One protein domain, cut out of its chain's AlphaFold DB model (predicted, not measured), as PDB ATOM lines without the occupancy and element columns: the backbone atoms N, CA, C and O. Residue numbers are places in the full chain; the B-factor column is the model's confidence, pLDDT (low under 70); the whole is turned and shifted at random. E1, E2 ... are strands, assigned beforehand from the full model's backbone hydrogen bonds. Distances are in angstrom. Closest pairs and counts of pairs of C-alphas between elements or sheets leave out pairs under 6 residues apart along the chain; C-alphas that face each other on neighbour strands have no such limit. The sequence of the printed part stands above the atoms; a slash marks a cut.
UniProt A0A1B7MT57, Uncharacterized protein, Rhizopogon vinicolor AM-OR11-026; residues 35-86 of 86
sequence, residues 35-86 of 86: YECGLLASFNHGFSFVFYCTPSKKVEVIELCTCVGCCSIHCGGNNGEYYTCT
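Overview. This is residues 35 to 86 of the 86 residues of an uncharacterized protein of Rhizopogon vinicolor AM-OR11-026 (UniProt A0A1B7MT57). A small, thin sandwich: a strongly twisted sheet of three strands, E1, E2 and E3, faces a two-stranded hairpin, E4 and E5, with the strands of the one at 31 degrees to those of the other. The chain passes once from the first sheet to the second, by the link from E3 to E4. The printed part has 52 residues with five named strands, E1 to E5 in that order along the chain, and no named helix; the class is all strand, and both sheets, of order E1 - E2 - E3 and E4 - E5, are antiparallel. The whole is compact, with a radius of gyration of the C-alphas of 11.2 A, and flat in outline, spanning 34 by 27 by 11 A.

Along the chain. E1, residues 35 to 39, begins at C-alpha 35 at (123.592, 197.670, 177.300) and is 13.6 A long from first to last C-alpha. E2, residues 48 to 53, is 15.6 A long. E3, residues 59 to 64, is 13.3 A long and ends at C-alpha 64 at (128.997, 203.392, 166.651). E4, residues 71 to 76, is 15.3 A long. E5, residues 80 to 85, is 17.3 A long and ends at C-alpha 85 at (121.432, 205.662, 167.855).

Arrangement. E1, E2 and E3 form a meander, each strand the antiparallel neighbour of the one before, with E1 and E3 as edge strands. E1 and E2 are a hairpin, their directions 142 degrees apart; N 36 and O 51 are within hydrogen-bond range at 2.8 A. E2 and E3 are a hairpin at 146 degrees, with N 52 and O 60 at 2.8 A. E4 and E5 are a hairpin at 157 degrees, with N 74 and O 82 at 2.8 A. The parts of the two sheets that face each other are 10.1 A apart centre to centre, and their best planes are 13 degrees apart. The closest C-alphas of E1 and E4 are those of Cys 37 and Cys 71, 5.8 A apart. The closest C-alphas of E2 and E5 are those of Val 50 and Tyr 83, 7.4 A apart. E3 and E4 are apart.

Size, cuts and confidence. The two C-alphas farthest apart are those of Ser 42 and Asn 78, 36.1 A. The printed part has no cut and ends at residue 86, the chain's last residue. The links from E2 to E3 and from E4 to E5 are tight; those from E1 to E2 and from E3 to E4 are short; no link is long. The mean pLDDT of the printed part is 83.6, and residues 76 to 79 are under 70.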
ATOM      1  N   TYR A  35     123.149 196.685 178.287       85.25
ATOM      2  CA  TYR A  35     123.592 197.670 177.300       85.25
ATOM      3  C   TYR A  35     123.768 199.039 177.951       85.25
ATOM      4  O   TYR A  35     122.981 199.450 178.800       85.25
ATOM      5  N   GLU A  36     124.789 199.765 177.522       84.94
ATOM      6  CA  GLU A  36     125.096 201.103 178.005       84.94
ATOM      7  C   GLU A  36     125.536 202.003 176.839       84.94
ATOM      8  O   GLU A  36     126.009 201.549 175.791       84.94
ATOM      9  N   CYS A  37     125.354 203.308 177.029       87.62
ATOM     10  CA  CYS A  37     125.780 204.329 176.083       87.62
ATOM     11  C   CYS A  37     127.115 204.922 176.520       87.62
ATOM     12  O   CYS A  37     127.248 205.443 177.627       87.62
ATOM     13  N   GLY A  38     128.094 204.886 175.625       86.25
ATOM     14  CA  GLY A  38     129.401 205.495 175.806       86.25
ATOM     15  C   GLY A  38     129.522 206.812 175.051       86.25
ATOM     16  O   GLY A  38     128.942 207.002 173.980       86.25
ATOM     17  N   LEU A  39     130.312 207.726 175.608       84.50
ATOM     18  CA  LEU A  39     130.770 208.933 174.932       84.50
ATOM     19  C   LEU A  39     132.212 209.201 175.353       84.50
ATOM     20  O   LEU A  39     132.483 209.447 176.527       84.50
ATOM     21  N   LEU A  40     133.137 209.174 174.397       84.12
ATOM     22  CA  LEU A  40     134.545 209.439 174.663       84.12
ATOM     23  C   LEU A  40     135.125 210.298 173.545       84.12
ATOM     24  O   LEU A  40     135.115 209.892 172.392       84.12
ATOM     25  N   ALA A  41     135.702 211.452 173.888       81.44
ATOM     26  CA  ALA A  41     136.287 212.375 172.910       81.44
ATOM     27  C   ALA A  41     137.368 211.726 172.017       81.44
ATOM     28  O   ALA A  41     137.523 212.104 170.859       81.44
ATOM     29  N   SER A  42     138.094 210.737 172.546       83.06
ATOM     30  CA  SER A  42     139.185 210.042 171.847       83.06
ATOM     31  C   SER A  42     138.743 208.793 171.071       83.06
ATOM     32  O   SER A  42     139.586 208.128 170.474       83.06
ATOM     33  N   PHE A  43     137.454 208.444 171.086       83.12
ATOM     34  CA  PHE A  43     136.904 207.262 170.415       83.12
ATOM     35  C   PHE A  43     135.710 207.667 169.552       83.12
ATOM     36  O   PHE A  43     135.010 208.623 169.867       83.12
ATOM     37  N   ASN A  44     135.492 206.975 168.434       87.06
ATOM     38  CA  ASN A  44     134.406 207.282 167.498       87.06
ATOM     39  C   ASN A  44     134.302 208.781 167.124       87.06
ATOM     40  O   ASN A  44     133.215 209.342 167.069       87.06
ATOM     41  N   HIS A  45     135.437 209.467 166.934       88.50
ATOM     42  CA  HIS A  45     135.484 210.910 166.640       88.50
ATOM     43  C   HIS A  45     134.794 211.811 167.687       88.50
ATOM     44  O   HIS A  45     134.397 212.934 167.376       88.50
ATOM     45  N   GLY A  46     134.643 211.336 168.925       86.12
ATOM     46  CA  GLY A  46     133.890 212.027 169.967       86.12
ATOM     47  C   GLY A  46     132.377 211.846 169.871       86.12
ATOM     48  O   GLY A  46     131.655 212.517 170.602       86.12
ATOM     49  N   PHE A  47     131.885 210.965 168.999       87.88
ATOM     50  CA  PHE A  47     130.476 210.593 168.913       87.88
ATOM     51  C   PHE A  47     130.115 209.492 169.906       87.88
ATOM     52  O   PHE A  47     130.962 208.748 170.407       87.88
ATOM     53  N   SER A  48     128.819 209.397 170.197       89.50
ATOM     54  CA  SER A  48     128.284 208.355 171.064       89.50
ATOM     55  C   SER A  48     128.443 206.971 170.441       89.50
ATOM     56  O   SER A  48     128.542 206.821 169.226       89.50
ATOM     57  N   PHE A  49     128.462 205.943 171.276       87.81
ATOM     58  CA  PHE A  49     128.477 204.547 170.853       87.81
ATOM     59  C   PHE A  49     127.689 203.698 171.846       87.81
ATOM     60  O   PHE A  49     127.585 204.040 173.023       87.81
ATOM     61  N   VAL A  50     127.136 202.592 171.372       89.31
ATOM     62  CA  VAL A  50     126.480 201.582 172.198       89.31
ATOM     63  C   VAL A  50     127.499 200.508 172.518       89.31
ATOM     64  O   VAL A  50     128.218 200.033 171.633       89.31
ATOM     65  N   PHE A  51     127.533 200.081 173.770       88.00
ATOM     66  CA  PHE A  51     128.312 198.927 174.173       88.00
ATOM     67  C   PHE A  51     127.513 197.999 175.082       88.00
ATOM     68  O   PHE A  51     126.606 198.417 175.796       88.00
ATOM     69  N   TYR A  52     127.860 196.721 175.045       85.94
ATOM     70  CA  TYR A  52     127.380 195.714 175.969       85.94
ATOM     71  C   TYR A  52     128.426 195.497 177.055       85.94
ATOM     72  O   TYR A  52     129.608 195.269 176.773       85.94
ATOM     73  N   CYS A  53     127.996 195.560 178.308       85.56
ATOM     74  CA  CYS A  53     128.833 195.179 179.425       85.56
ATOM     75  C   CYS A  53     128.722 193.671 179.632       85.56
ATOM     76  O   CYS A  53     127.708 193.156 180.096       85.56
ATOM     77  N   THR A  54     129.775 192.929 179.309       84.38
ATOM     78  CA  THR A  54     129.789 191.473 179.509       84.38
ATOM     79  C   THR A  54     129.696 191.098 180.999       84.38
ATOM     80  O   THR A  54     130.036 191.906 181.872       84.38
ATOM     81  N   PRO A  55     129.343 189.842 181.342       84.19
ATOM     82  CA  PRO A  55     129.348 189.360 182.729       84.19
ATOM     83  C   PRO A  55     130.696 189.527 183.452       84.19
ATOM     84  O   PRO A  55     130.749 189.607 184.676       84.19
ATOM     85  N   SER A  56     131.801 189.600 182.703       85.00
ATOM     86  CA  SER A  56     133.146 189.848 183.234       85.00
ATOM     87  C   SER A  56     133.498 191.338 183.355       85.00
ATOM     88  O   SER A  56     134.676 191.659 183.506       85.00
ATOM     89  N   LYS A  57     132.509 192.241 183.273       78.19
ATOM     90  CA  LYS A  57     132.672 193.707 183.282       78.19
ATOM     91  C   LYS A  57     133.613 194.239 182.200       78.19
ATOM     92  O   LYS A  57     134.315 195.225 182.408       78.19
ATOM     93  N   LYS A  58     133.653 193.557 181.056       82.50
ATOM     94  CA  LYS A  58     134.363 194.035 179.866       82.50
ATOM     95  C   LYS A  58     133.380 194.694 178.922       82.50
ATOM     96  O   LYS A  58     132.291 194.155 178.726       82.50
ATOM     97  N   VAL A  59     133.807 195.795 178.328       83.44
ATOM     98  CA  VAL A  59     133.053 196.536 177.326       83.44
ATOM     99  C   VAL A  59     133.220 195.888 175.956       83.44
ATOM    100  O   VAL A  59     134.337 195.680 175.483       83.44
ATOM    101  N   GLU A  60     132.099 195.586 175.312       85.88
ATOM    102  CA  GLU A  60     132.029 195.143 173.923       85.88
ATOM    103  C   GLU A  60     131.225 196.167 173.128       85.88
ATOM    104  O   GLU A  60     130.041 196.368 173.380       85.88
ATOM    105  N   VAL A  61     131.869 196.869 172.200       86.75
ATOM    106  CA  VAL A  61     131.197 197.899 171.395       86.75
ATOM    107  C   VAL A  61     130.255 197.218 170.407       86.75
ATOM    108  O   VAL A  61     130.691 196.395 169.612       86.75
ATOM    109  N   ILE A  62     128.975 197.574 170.451       87.56
ATOM    110  CA  ILE A  62     127.926 196.965 169.625       87.56
ATOM    111  C   ILE A  62     127.625 197.836 168.408       87.56
ATOM    112  O   ILE A  62     127.494 197.325 167.298       87.56
ATOM    113  N   GLU A  63     127.553 199.154 168.602       88.12
ATOM    114  CA  GLU A  63     127.243 200.102 167.533       88.12
ATOM    115  C   GLU A  63     127.970 201.432 167.744       88.12
ATOM    116  O   GLU A  63     128.127 201.903 168.869       88.12
ATOM    117  N   LEU A  64     128.409 202.055 166.652       89.62
ATOM    118  CA  LEU A  64     128.997 203.392 166.651       89.62
ATOM    119  C   LEU A  64     127.953 204.382 166.136       89.62
ATOM    120  O   LEU A  64     127.588 204.329 164.963       89.62
ATOM    121  N   CYS A  65     127.485 205.297 166.984       89.12
ATOM    122  CA  CYS A  65     126.550 206.323 166.543       89.12
ATOM    123  C   CYS A  65     127.284 207.417 165.744       89.12
ATOM    124  O   CYS A  65     128.491 207.621 165.880       89.12
ATOM    125  N   THR A  66     126.545 208.177 164.937       91.94
ATOM    126  CA  THR A  66     127.096 209.241 164.072       91.94
ATOM    127  C   THR A  66     126.987 210.646 164.673       91.94
ATOM    128  O   THR A  66     127.177 211.641 163.978       91.94
ATOM    129  N   CYS A  67     126.616 210.745 165.947       88.12
ATOM    130  CA  CYS A  67     126.269 211.990 166.624       88.12
ATOM    131  C   CYS A  67     126.637 211.935 168.112       88.12
ATOM    132  O   CYS A  67     126.822 210.870 168.704       88.12
ATOM    133  N   VAL A  68     126.754 213.111 168.725       88.38
ATOM    134  CA  VAL A  68     127.010 213.256 170.162       88.38
ATOM    135  C   VAL A  68     125.681 213.210 170.910       88.38
ATOM    136  O   VAL A  68     124.783 213.991 170.610       88.38
ATOM    137  N   GLY A  69     125.555 212.321 171.894       84.50
ATOM    138  CA  GLY A  69     124.384 212.245 172.775       84.50
ATOM    139  C   GLY A  69     123.149 211.581 172.163       84.50
ATOM    140  O   GLY A  69     122.101 211.575 172.794       84.50
ATOM    141  N   CYS A  70     123.262 211.001 170.968       89.00
ATOM    142  CA  CYS A  70     122.156 210.335 170.277       89.00
ATOM    143  C   CYS A  70     121.969 208.858 170.649       89.00
ATOM    144  O   CYS A  70     121.151 208.157 170.060       89.00
ATOM    145  N   CYS A  71     122.737 208.363 171.618       89.06
ATOM    146  CA  CYS A  71     122.579 207.012 172.131       89.06
ATOM    147  C   CYS A  71     121.533 206.997 173.247       89.06
ATOM    148  O   CYS A  71     121.625 207.777 174.195       89.06
ATOM    149  N   SER A  72     120.562 206.091 173.153       87.44
ATOM    150  CA  SER A  72     119.592 205.826 174.217       87.44
ATOM    151  C   SER A  72     119.449 204.327 174.448       87.44
ATOM    152  O   SER A  72     119.280 203.563 173.496       87.44
ATOM    153  N   ILE A  73     119.489 203.922 175.718       86.38
ATOM    154  CA  ILE A  73     119.134 202.571 176.154       86.38
ATOM    155  C   ILE A  73     117.695 202.602 176.646       86.38
ATOM    156  O   ILE A  73     117.331 203.411 177.501       86.38
ATOM    157  N   HIS A  74     116.881 201.712 176.101       84.69
ATOM    158  CA  HIS A  74     115.481 201.567 176.450       84.69
ATOM    159  C   HIS A  74     115.286 200.245 177.175       84.69
ATOM    160  O   HIS A  74     115.545 199.168 176.634       84.69
ATOM    161  N   CYS A  75     114.768 200.318 178.395       78.00
ATOM    162  CA  CYS A  75     114.347 199.136 179.132       78.00
ATOM    163  C   CYS A  75     113.038 198.619 178.512       78.00
ATOM    164  O   CYS A  75     111.943 199.050 178.883       78.00
ATOM    165  N   GLY A  76     113.129 197.739 177.515       62.03
ATOM    166  CA  GLY A  76     111.961 197.113 176.907       62.03
ATOM    167  C   GLY A  76     111.365 196.078 177.856       62.03
ATOM    168  O   GLY A  76     112.002 195.074 178.127       62.03
ATOM    169  N   GLY A  77     110.139 196.307 178.339       62.06
ATOM    170  CA  GLY A  77     109.447 195.484 179.350       62.06
ATOM    171  C   GLY A  77     109.657 193.959 179.251       62.06
ATOM    172  O   GLY A  77     110.629 193.429 179.770       62.06
ATOM    173  N   ASN A  78     108.744 193.209 178.624       57.38
ATOM    174  CA  ASN A  78     108.856 191.737 178.556       57.38
ATOM    175  C   ASN A  78     109.898 191.217 177.539       57.38
ATOM    176  O   ASN A  78     110.108 190.009 177.469       57.38
ATOM    177  N   ASN A  79     110.523 192.096 176.745       60.41
ATOM    178  CA  ASN A  79     111.389 191.720 175.618       60.41
ATOM    179  C   ASN A  79     112.881 192.016 175.850       60.41
ATOM    180  O   ASN A  79     113.692 191.719 174.977       60.41
ATOM    181  N   GLY A  80     113.246 192.567 177.011       71.75
ATOM    182  CA  GLY A  80     114.620 192.933 177.340       71.75
ATOM    183  C   GLY A  80     115.017 194.338 176.880       71.75
ATOM    184  O   GLY A  80     114.250 195.072 176.254       71.75
ATOM    185  N   GLU A  81     116.237 194.725 177.242       78.94
ATOM    186  CA  GLU A  81     116.832 196.008 176.869       78.94
ATOM    187  C   GLU A  81     117.083 196.079 175.356       78.94
ATOM    188  O   GLU A  81     117.567 195.124 174.748       78.94
ATOM    189  N   TYR A  82     116.775 197.225 174.754       82.38
ATOM    190  CA  TYR A  82     117.142 197.546 173.377       82.38
ATOM    191  C   TYR A  82     117.745 198.948 173.319       82.38
ATOM    192  O   TYR A  82     117.562 199.754 174.230       82.38
ATOM    193  N   TYR A  83     118.477 199.250 172.255       84.94
ATOM    194  CA  TYR A  83     119.207 200.506 172.119       84.94
ATOM    195  C   TYR A  83     118.873 201.200 170.799       84.94
ATOM    196  O   TYR A  83     118.434 200.570 169.837       84.94
ATOM    197  N   THR A  84     119.080 202.514 170.764       87.62
ATOM    198  CA  THR A  84     118.911 203.342 169.564       87.62
ATOM    199  C   THR A  84     120.035 204.368 169.455       87.62
ATOM    200  O   THR A  84     120.344 205.032 170.446       87.62
ATOM    201  N   CYS A  85     120.583 204.536 168.250       86.69
ATOM    202  CA  CYS A  85     121.432 205.662 167.855       86.69
ATOM    203  C   CYS A  85     120.628 206.576 166.909       86.69
ATOM    204  O   CYS A  85     120.471 206.238 165.736       86.69
ATOM    205  N   THR A  86     120.087 207.697 167.395       85.44
ATOM    206  CA  THR A  86     119.253 208.626 166.594       85.44
ATOM    207  C   THR A  86     119.491 210.084 166.924       85.44
ATOM    208  O   THR A  86     119.384 210.416 168.127       85.44
TER     209      THR A  86